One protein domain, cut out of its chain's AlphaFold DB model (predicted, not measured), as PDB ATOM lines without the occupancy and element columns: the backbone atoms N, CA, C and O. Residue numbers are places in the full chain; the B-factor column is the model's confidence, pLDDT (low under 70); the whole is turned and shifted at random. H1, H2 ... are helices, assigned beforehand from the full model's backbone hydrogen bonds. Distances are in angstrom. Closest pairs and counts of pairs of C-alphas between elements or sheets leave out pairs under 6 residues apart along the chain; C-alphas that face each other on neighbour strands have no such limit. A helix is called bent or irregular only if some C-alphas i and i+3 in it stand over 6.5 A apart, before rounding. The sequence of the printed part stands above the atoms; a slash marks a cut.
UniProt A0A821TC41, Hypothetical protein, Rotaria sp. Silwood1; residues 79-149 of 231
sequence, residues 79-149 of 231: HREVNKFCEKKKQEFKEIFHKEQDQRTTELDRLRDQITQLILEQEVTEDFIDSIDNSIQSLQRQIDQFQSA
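This is residues 79 to 149 of the 231 residues of the protein "Hypothetical protein" of Rotaria sp. Silwood1 (UniProt A0A821TC41). Picture a long, narrow helical hairpin with unequal arms: H1 runs nearly the whole length of the rod, the chain turns at residues 122 to 125, and the shorter H2 folds back loosely beside the later part of H1. Residues 79 to 96 of H1 stick out beyond this paired part. The printed part has 71 residues with two named helices, H1 then H2, and no named strand; its class is all helix. It is extended, with a radius of gyration of the C-alphas of 18.8 A and spans of 64 by 21 by 9 A.

Find C-alpha 79 at (100.385, -61.936, 238.967); from there H1, residues 79 to 121, runs 63.0 A to C-alpha 121 at (83.529, -98.974, 190.849). After a tight link of 4 residues, look for C-alpha 126 at (97.355, -103.333, 193.523), where H2, residues 126 to 147, begins; it runs 31.7 A to C-alpha 147 at (101.297, -86.709, 220.179). Neither helix is bent.

Compare the two helices and you will find them running opposite ways at a shallow tilt of 12 degrees, a helical hairpin. They only just touch, with 3 pairs of C-alphas within 8 A, and H1 does so with residues 104 to 111 alone. Look at Leu 111 and Ile 132: their C-alphas, the closest of the two helices, are 7.1 A apart. The centres are 17.5 A apart. In H1 and H2 every O i to N i+4 pair is within hydrogen-bond range.

The two C-alphas farthest apart, those of His 79 and Gln 122, are 64.5 A apart. Residues 79 to 96 stand free; the body without them spans 40 by 18 by 8 A. The printed part has no cut. In the B-factor column of this predicted model the mean pLDDT of the printed part is 92.4, and no printed residue is under 70.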
ATOM      1  N   HIS A  79     101.039 -60.627 239.036       95.75
ATOM      2  CA  HIS A  79     100.385 -61.936 238.967       95.75
ATOM      3  C   HIS A  79      99.231 -61.960 237.962       95.75
ATOM      4  O   HIS A  79      99.077 -62.933 237.219       95.75
ATOM      5  N   ARG A  80      98.420 -60.898 237.912       97.38
ATOM      6  CA  ARG A  80      97.305 -60.796 236.966       97.38
ATOM      7  C   ARG A  80      97.790 -60.831 235.520       97.38
ATOM      8  O   ARG A  80      97.244 -61.598 234.724       97.38
ATOM      9  N   GLU A  81      98.812 -60.052 235.182       95.88
ATOM     10  CA  GLU A  81      99.345 -60.009 233.817       95.88
ATOM     11  C   GLU A  81     100.039 -61.321 233.423       95.88
ATOM     12  O   GLU A  81      99.823 -61.813 232.312       95.88
ATOM     13  N   VAL A  82     100.775 -61.964 234.340       95.69
ATOM     14  CA  VAL A  82     101.353 -63.300 234.100       95.69
ATOM     15  C   VAL A  82     100.257 -64.335 233.829       95.69
ATOM     16  O   VAL A  82     100.347 -65.093 232.860       95.69
ATOM     17  N   ASN A  83      99.188 -64.343 234.630       96.88
ATOM     18  CA  ASN A  83      98.066 -65.265 234.445       96.88
ATOM     19  C   ASN A  83      97.361 -65.037 233.106       96.88
ATOM     20  O   ASN A  83      97.115 -65.983 232.360       96.88
ATOM     21  N   LYS A  84      97.090 -63.778 232.760       97.81
ATOM     22  CA  LYS A  84      96.487 -63.400 231.478       97.81
ATOM     23  C   LYS A  84      97.340 -63.844 230.291       97.81
ATOM     24  O   LYS A  84      96.805 -64.381 229.320       97.81
ATOM     25  N   PHE A  85      98.658 -63.662 230.365       95.44
ATOM     26  CA  PHE A  85      99.579 -64.151 229.343       95.44
ATOM     27  C   PHE A  85      99.547 -65.682 229.233       95.44
ATOM     28  O   PHE A  85      99.476 -66.216 228.124       95.44
ATOM     29  N   CYS A  86      99.549 -66.386 230.367       94.44
ATOM     30  CA  CYS A  86      99.473 -67.845 230.407       94.44
ATOM     31  C   CYS A  86      98.189 -68.367 229.746       94.44
ATOM     32  O   CYS A  86      98.258 -69.232 228.872       94.44
ATOM     33  N   GLU A  87      97.029 -67.806 230.097       97.38
ATOM     34  CA  GLU A  87      95.744 -68.199 229.507       97.38
ATOM     35  C   GLU A  87      95.689 -67.915 228.006       97.38
ATOM     36  O   GLU A  87      95.268 -68.776 227.231       97.38
ATOM     37  N   LYS A  88      96.212 -66.763 227.568       97.25
ATOM     38  CA  LYS A  88      96.347 -66.463 226.139       97.25
ATOM     39  C   LYS A  88      97.175 -67.532 225.421       97.25
ATOM     40  O   LYS A  88      96.753 -68.035 224.386       97.25
ATOM     41  N   LYS A  89      98.326 -67.923 225.978       94.38
ATOM     42  CA  LYS A  89      99.185 -68.953 225.374       94.38
ATOM     43  C   LYS A  89      98.537 -70.332 225.351       94.38
ATOM     44  O   LYS A  89      98.649 -71.026 224.347       94.38
ATOM     45  N   LYS A  90      97.809 -70.718 226.403       94.50
ATOM     46  CA  LYS A  90      97.013 -71.956 226.401       94.50
ATOM     47  C   LYS A  90      95.985 -71.957 225.274       94.50
ATOM     48  O   LYS A  90      95.821 -72.979 224.616       94.50
ATOM     49  N   GLN A  91      95.309 -70.831 225.056       97.25
ATOM     50  CA  GLN A  91      94.315 -70.708 223.998       97.25
ATOM     51  C   GLN A  91      94.948 -70.794 222.603       97.25
ATOM     52  O   GLN A  91      94.484 -71.585 221.787       97.25
ATOM     53  N   GLU A  92      96.058 -70.087 222.369       94.81
ATOM     54  CA  GLU A  92      96.831 -70.196 221.121       94.81
ATOM     55  C   GLU A  92      97.244 -71.653 220.839       94.81
ATOM     56  O   GLU A  92      97.092 -72.141 219.721       94.81
ATOM     57  N   PHE A  93      97.716 -72.387 221.855       92.12
ATOM     58  CA  PHE A  93      98.056 -73.800 221.683       92.12
ATOM     59  C   PHE A  93      96.834 -74.658 221.364       92.12
ATOM     60  O   PHE A  93      96.902 -75.463 220.441       92.12
ATOM     61  N   LYS A  94      95.710 -74.481 222.069       93.44
ATOM     62  CA  LYS A  94      94.469 -75.215 221.769       93.44
ATOM     63  C   LYS A  94      94.029 -75.020 220.322       93.44
ATOM     64  O   LYS A  94      93.644 -75.985 219.678       93.44
ATOM     65  N   GLU A  95      94.112 -73.799 219.804       95.62
ATOM     66  CA  GLU A  95      93.753 -73.495 218.415       95.62
ATOM     67  C   GLU A  95      94.663 -74.210 217.413       95.62
ATOM     68  O   GLU A  95      94.172 -74.777 216.440       95.62
ATOM     69  N   ILE A  96      95.974 -74.253 217.676       91.94
ATOM     70  CA  ILE A  96      96.918 -75.039 216.869       91.94
ATOM     71  C   ILE A  96      96.551 -76.528 216.921       91.94
ATOM     72  O   ILE A  96      96.481 -77.175 215.877       91.94
ATOM     73  N   PHE A  97      96.267 -77.059 218.114       90.88
ATOM     74  CA  PHE A  97      95.863 -78.454 218.300       90.88
ATOM     75  C   PHE A  97      94.589 -78.805 217.534       90.88
ATOM     76  O   PHE A  97      94.570 -79.809 216.824       90.88
ATOM     77  N   HIS A  98      93.555 -77.972 217.629       93.56
ATOM     78  CA  HIS A  98      92.311 -78.175 216.891       93.56
ATOM     79  C   HIS A  98      92.532 -78.114 215.381       93.56
ATOM     80  O   HIS A  98      92.065 -78.990 214.664       93.56
ATOM     81  N   LYS A  99      93.317 -77.149 214.895       94.31
ATOM     82  CA  LYS A  99      93.607 -77.038 213.463       94.31
ATOM     83  C   LYS A  99      94.319 -78.277 212.913       94.31
ATOM     84  O   LYS A  99      93.956 -78.757 211.843       94.31
ATOM     85  N   GLU A 100      95.323 -78.796 213.619       91.62
ATOM     86  CA  GLU A 100      96.013 -80.024 213.199       91.62
ATOM     87  C   GLU A 100      95.078 -81.241 213.262       91.62
ATOM     88  O   GLU A 100      95.059 -82.052 212.334       91.62
ATOM     89  N   GLN A 101      94.252 -81.342 214.308       92.31
ATOM     90  CA  GLN A 101      93.240 -82.391 214.430       92.31
ATOM     91  C   GLN A 101      92.252 -82.371 213.253       92.31
ATOM     92  O   GLN A 101      92.010 -83.416 212.643       92.31
ATOM     93  N   ASP A 102      91.723 -81.199 212.904       95.44
ATOM     94  CA  ASP A 102      90.765 -81.023 211.809       95.44
ATOM     95  C   ASP A 102      91.389 -81.398 210.461       95.44
ATOM     96  O   ASP A 102      90.771 -82.094 209.654       95.44
ATOM     97  N   GLN A 103      92.647 -81.008 210.229       94.19
ATOM     98  CA  GLN A 103      93.380 -81.387 209.021       94.19
ATOM     99  C   GLN A 103      93.555 -82.903 208.900       94.19
ATOM    100  O   GLN A 103      93.329 -83.458 207.827       94.19
ATOM    101  N   ARG A 104      93.955 -83.589 209.980       90.75
ATOM    102  CA  ARG A 104      94.131 -85.053 209.945       90.75
ATOM    103  C   ARG A 104      92.798 -85.786 209.820       90.75
ATOM    104  O   ARG A 104      92.731 -86.779 209.103       90.75
ATOM    105  N   THR A 105      91.741 -85.271 210.443       94.69
ATOM    106  CA  THR A 105      90.376 -85.803 210.291       94.69
ATOM    107  C   THR A 105      89.897 -85.674 208.845       94.69
ATOM    108  O   THR A 105      89.452 -86.657 208.264       94.69
ATOM    109  N   THR A 106      90.100 -84.508 208.225       96.06
ATOM    110  CA  THR A 106      89.740 -84.266 206.817       96.06
ATOM    111  C   THR A 106      90.472 -85.219 205.871       96.06
ATOM    112  O   THR A 106      89.884 -85.732 204.923       96.06
ATOM    113  N   GLU A 107      91.756 -85.488 206.122       94.62
ATOM    114  CA  GLU A 107      92.528 -86.410 205.285       94.62
ATOM    115  C   GLU A 107      92.090 -87.873 205.475       94.62
ATOM    116  O   GLU A 107      92.035 -88.627 204.504       94.62
ATOM    117  N   LEU A 108      91.716 -88.275 206.695       94.69
ATOM    118  CA  LEU A 108      91.116 -89.591 206.941       94.69
ATOM    119  C   LEU A 108      89.779 -89.753 206.212       94.69
ATOM    120  O   LEU A 108      89.554 -90.792 205.590       94.69
ATOM    121  N   ASP A 109      88.921 -88.733 206.249       96.25
ATOM    122  CA  ASP A 109      87.655 -88.731 205.512       96.25
ATOM    123  C   ASP A 109      87.905 -88.838 204.000       96.25
ATOM    124  O   ASP A 109      87.291 -89.668 203.332       96.25
ATOM    125  N   ARG A 110      88.901 -88.111 203.474       95.81
ATOM    126  CA  ARG A 110      89.311 -88.204 202.064       95.81
ATOM    127  C   ARG A 110      89.738 -89.623 201.679       95.81
ATOM    128  O   ARG A 110      89.303 -90.129 200.646       95.81
ATOM    129  N   LEU A 111      90.576 -90.276 202.487       93.94
ATOM    130  CA  LEU A 111      91.002 -91.660 202.232       93.94
ATOM    131  C   LEU A 111      89.823 -92.637 202.299       93.94
ATOM    132  O   LEU A 111      89.728 -93.556 201.485       93.94
ATOM    133  N   ARG A 112      88.901 -92.430 203.243       94.31
ATOM    134  CA  ARG A 112      87.689 -93.240 203.372       94.31
ATOM    135  C   ARG A 112      86.783 -93.109 202.146       94.31
ATOM    136  O   ARG A 112      86.260 -94.123 201.673       94.31
ATOM    137  N   ASP A 113      86.617 -91.900 201.623       94.06
ATOM    138  CA  ASP A 113      85.840 -91.644 200.410       94.06
ATOM    139  C   ASP A 113      86.479 -92.323 199.194       94.06
ATOM    140  O   ASP A 113      85.783 -92.992 198.431       94.06
ATOM    141  N   GLN A 114      87.811 -92.257 199.066       90.88
ATOM    142  CA  GLN A 114      88.549 -92.953 198.005       90.88
ATOM    143  C   GLN A 114      88.346 -94.473 198.057       90.88
ATOM    144  O   GLN A 114      88.039 -95.086 197.037       90.88
ATOM    145  N   ILE A 115      88.455 -95.086 199.241       91.19
ATOM    146  CA  ILE A 115      88.182 -96.522 199.419       91.19
ATOM    147  C   ILE A 115      86.736 -96.849 199.027       91.19
ATOM    148  O   ILE A 115      86.485 -97.829 198.326       91.19
ATOM    149  N   THR A 116      85.780 -96.030 199.468       92.00
ATOM    150  CA  THR A 116      84.354 -96.236 199.175       92.00
ATOM    151  C   THR A 116      84.089 -96.188 197.672       92.00
ATOM    152  O   THR A 116      83.370 -97.040 197.152       92.00
ATOM    153  N   GLN A 117      84.703 -95.238 196.964       89.50
ATOM    154  CA  GLN A 117      84.588 -95.113 195.514       89.50
ATOM    155  C   GLN A 117      85.159 -96.340 194.788       89.50
ATOM    156  O   GLN A 117      84.471 -96.922 193.954       89.50
ATOM    157  N   LEU A 118      86.353 -96.800 195.171       87.06
ATOM    158  CA  LEU A 118      86.976 -97.992 194.582       87.06
ATOM    159  C   LEU A 118      86.122 -99.258 194.767       87.06
ATOM    160  O   LEU A 118      86.005-100.073 193.852       87.06
ATOM    161  N   ILE A 119      85.488 -99.415 195.934       86.56
ATOM    162  CA  ILE A 119      84.562-100.528 196.197       86.56
ATOM    163  C   ILE A 119      83.342-100.460 195.268       86.56
ATOM    164  O   ILE A 119      82.898-101.494 194.768       86.56
ATOM    165  N   LEU A 120      82.790 -99.263 195.047       90.12
ATOM    166  CA  LEU A 120      81.618 -99.066 194.190       90.12
ATOM    167  C   LEU A 120      81.931 -99.314 192.710       90.12
ATOM    168  O   LEU A 120      81.117 -99.914 192.010       90.12
ATOM    169  N   GLU A 121      83.098 -98.869 192.248       90.25
ATOM    170  CA  GLU A 121      83.529 -98.974 190.849       90.25
ATOM    171  C   GLU A 121      84.048-100.378 190.490       90.25
ATOM    172  O   GLU A 121      84.057-100.739 189.319       90.25
ATOM    173  N   GLN A 122      84.416-101.203 191.482       82.56
ATOM    174  CA  GLN A 122      85.011-102.545 191.315       82.56
ATOM    175  C   GLN A 122      86.347-102.559 190.541       82.56
ATOM    176  O   GLN A 122      86.833-103.626 190.167       82.56
ATOM    177  N   GLU A 123      86.982-101.401 190.352       78.50
ATOM    178  CA  GLU A 123      88.264-101.236 189.655       78.50
ATOM    179  C   GLU A 123      89.435-101.116 190.646       78.50
ATOM    180  O   GLU A 123      90.195-100.149 190.652       78.50
ATOM    181  N   VAL A 124      89.588-102.108 191.527       84.75
ATOM    182  CA  VAL A 124      90.696-102.123 192.493       84.75
ATOM    183  C   VAL A 124      91.958-102.676 191.829       84.75
ATOM    184  O   VAL A 124      91.994-103.842 191.435       84.75
ATOM    185  N   THR A 125      93.010-101.859 191.742       87.81
ATOM    186  CA  THR A 125      94.359-102.307 191.361       87.81
ATOM    187  C   THR A 125      95.266-102.404 192.587       87.81
ATOM    188  O   THR A 125      95.020-101.768 193.612       87.81
ATOM    189  N   GLU A 126      96.331-103.199 192.477       88.06
ATOM    190  CA  GLU A 126      97.355-103.333 193.523       88.06
ATOM    191  C   GLU A 126      98.036-101.983 193.813       88.06
ATOM    192  O   GLU A 126      98.129-101.582 194.970       88.06
ATOM    193  N   ASP A 127      98.346-101.204 192.769       87.94
ATOM    194  CA  ASP A 127      98.919 -99.855 192.896       87.94
ATOM    195  C   ASP A 127      98.042 -98.905 193.738       87.94
ATOM    196  O   ASP A 127      98.553 -98.078 194.500       87.94
ATOM    197  N   PHE A 128      96.710 -99.003 193.625       85.75
ATOM    198  CA  PHE A 128      95.798 -98.185 194.429       85.75
ATOM    199  C   PHE A 128      95.805 -98.594 195.902       85.75
ATOM    200  O   PHE A 128      95.803 -97.718 196.772       85.75
ATOM    201  N   ILE A 129      95.832 -99.900 196.185       88.94
ATOM    202  CA  ILE A 129      95.933-100.419 197.554       88.94
ATOM    203  C   ILE A 129      97.238 -99.930 198.188       88.94
ATOM    204  O   ILE A 129      97.200 -99.352 199.275       88.94
ATOM    205  N   ASP A 130      98.360-100.063 197.479       92.81
ATOM    206  CA  ASP A 130      99.669 -99.613 197.951       92.81
ATOM    207  C   ASP A 130      99.696 -98.098 198.198       92.81
ATOM    208  O   ASP A 130     100.241 -97.623 199.198       92.81
ATOM    209  N   SER A 131      99.074 -97.302 197.324       92.12
ATOM    210  CA  SER A 131      98.972 -95.851 197.513       92.12
ATOM    211  C   SER A 131      98.173 -95.477 198.768       92.12
ATOM    212  O   SER A 131      98.535 -94.528 199.476       92.12
ATOM    213  N   ILE A 132      97.076 -96.185 199.045       91.06
ATOM    214  CA  ILE A 132      96.244 -95.953 200.231       91.06
ATOM    215  C   ILE A 132      96.993 -96.383 201.493       91.06
ATOM    216  O   ILE A 132      97.048 -95.609 202.449       91.06
ATOM    217  N   ASP A 133      97.629 -97.556 201.485       94.38
ATOM    218  CA  ASP A 133      98.393 -98.059 202.631       94.38
ATOM    219  C   ASP A 133      99.546 -97.113 202.995       94.38
ATOM    220  O   ASP A 133      99.677 -96.683 204.143       94.38
ATOM    221  N   ASN A 134     100.307 -96.652 201.997       95.25
ATOM    222  CA  ASN A 134     101.362 -95.655 202.196       95.25
ATOM    223  C   ASN A 134     100.829 -94.343 202.804       95.25
ATOM    224  O   ASN A 134     101.491 -93.726 203.649       95.25
ATOM    225  N   SER A 135      99.629 -93.914 202.401       94.38
ATOM    226  CA  SER A 135      98.985 -92.706 202.931       94.38
ATOM    227  C   SER A 135      98.555 -92.888 204.389       94.38
ATOM    228  O   SER A 135      98.812 -92.008 205.215       94.38
ATOM    229  N   ILE A 136      97.988 -94.050 204.734       94.69
ATOM    230  CA  ILE A 136      97.626 -94.414 206.111       94.69
ATOM    231  C   ILE A 136      98.875 -94.439 206.996       94.69
ATOM    232  O   ILE A 136      98.914 -93.762 208.022       94.69
ATOM    233  N   GLN A 137      99.935 -95.137 206.577       96.38
ATOM    234  CA  GLN A 137     101.188 -95.207 207.334       96.38
ATOM    235  C   GLN A 137     101.843 -93.827 207.513       96.38
ATOM    236  O   GLN A 137     102.468 -93.546 208.542       96.38
ATOM    237  N   SER A 138     101.736 -92.946 206.514       95.25
ATOM    238  CA  SER A 138     102.207 -91.561 206.610       95.25
ATOM    239  C   SER A 138     101.412 -90.762 207.646       95.25
ATOM    240  O   SER A 138     102.012 -90.135 208.520       95.25
ATOM    241  N   LEU A 139     100.078 -90.819 207.596       94.19
ATOM    242  CA  LEU A 139      99.207 -90.158 208.572       94.19
ATOM    243  C   LEU A 139      99.462 -90.651 209.990       94.19
ATOM    244  O   LEU A 139      99.540 -89.846 210.913       94.19
ATOM    245  N   GLN A 140      99.634 -91.958 210.153       94.81
ATOM    246  CA  GLN A 140      99.862 -92.570 211.452       94.81
ATOM    247  C   GLN A 140     101.164 -92.063 212.080       94.81
ATOM    248  O   GLN A 140     101.148 -91.564 213.201       94.81
ATOM    249  N   ARG A 141     102.257 -92.015 211.303       94.56
ATOM    250  CA  ARG A 141     103.519 -91.399 211.749       94.56
ATOM    251  C   ARG A 141     103.366 -89.927 212.124       94.56
ATOM    252  O   ARG A 141     103.989 -89.478 213.082       94.56
ATOM    253  N   GLN A 142     102.573 -89.164 211.375       91.94
ATOM    254  CA  GLN A 142     102.341 -87.752 211.686       91.94
ATOM    255  C   GLN A 142     101.538 -87.571 212.979       91.94
ATOM    256  O   GLN A 142     101.856 -86.681 213.766       91.94
ATOM    257  N   ILE A 143     100.527 -88.413 213.214       91.00
ATOM    258  CA  ILE A 143      99.755 -88.426 214.464       91.00
ATOM    259  C   ILE A 143     100.678 -88.750 215.641       91.00
ATOM    260  O   ILE A 143     100.670 -88.021 216.631       91.00
ATOM    261  N   ASP A 144     101.523 -89.773 215.508       92.19
ATOM    262  CA  ASP A 144     102.472 -90.170 216.552       92.19
ATOM    263  C   ASP A 144     103.467 -89.039 216.871       92.19
ATOM    264  O   ASP A 144     103.690 -88.696 218.034       92.19
ATOM    265  N   GLN A 145     104.022 -88.395 215.836       89.62
ATOM    266  CA  GLN A 145     104.913 -87.241 215.998       89.62
ATOM    267  C   GLN A 145     104.224 -86.099 216.742       89.62
ATOM    268  O   GLN A 145     104.805 -85.518 217.660       89.62
ATOM    269  N   PHE A 146     102.979 -85.800 216.381       87.06
ATOM    270  CA  PHE A 146     102.212 -84.731 217.000       87.06
ATOM    271  C   PHE A 146     101.873 -85.024 218.469       87.06
ATOM    272  O   PHE A 146     102.000 -84.143 219.318       87.06
ATOM    273  N   GLN A 147     101.528 -86.271 218.798       86.69
ATOM    274  CA  GLN A 147     101.297 -86.709 220.179       86.69
ATOM    275  C   GLN A 147     102.570 -86.663 221.036       86.69
ATOM    276  O   GLN A 147     102.494 -86.420 222.239       86.69
ATOM    277  N   SER A 148     103.738 -86.863 220.421       87.44
ATOM    278  CA  SER A 148     105.041 -86.788 221.092       87.44
ATOM    279  C   SER A 148     105.615 -85.368 221.215       87.44
ATOM    280  O   SER A 148     106.706 -85.189 221.758       87.44
ATOM    281  N   ALA A 149     104.924 -84.343 220.708       85.06
ATOM    282  CA  ALA A 149     105.439 -82.981 220.721       85.06
ATOM    283  C   ALA A 149     105.564 -82.436 222.156       85.06
ATOM    284  O   ALA A 149     104.615 -82.444 222.941       85.06
TER     285      ALA A 149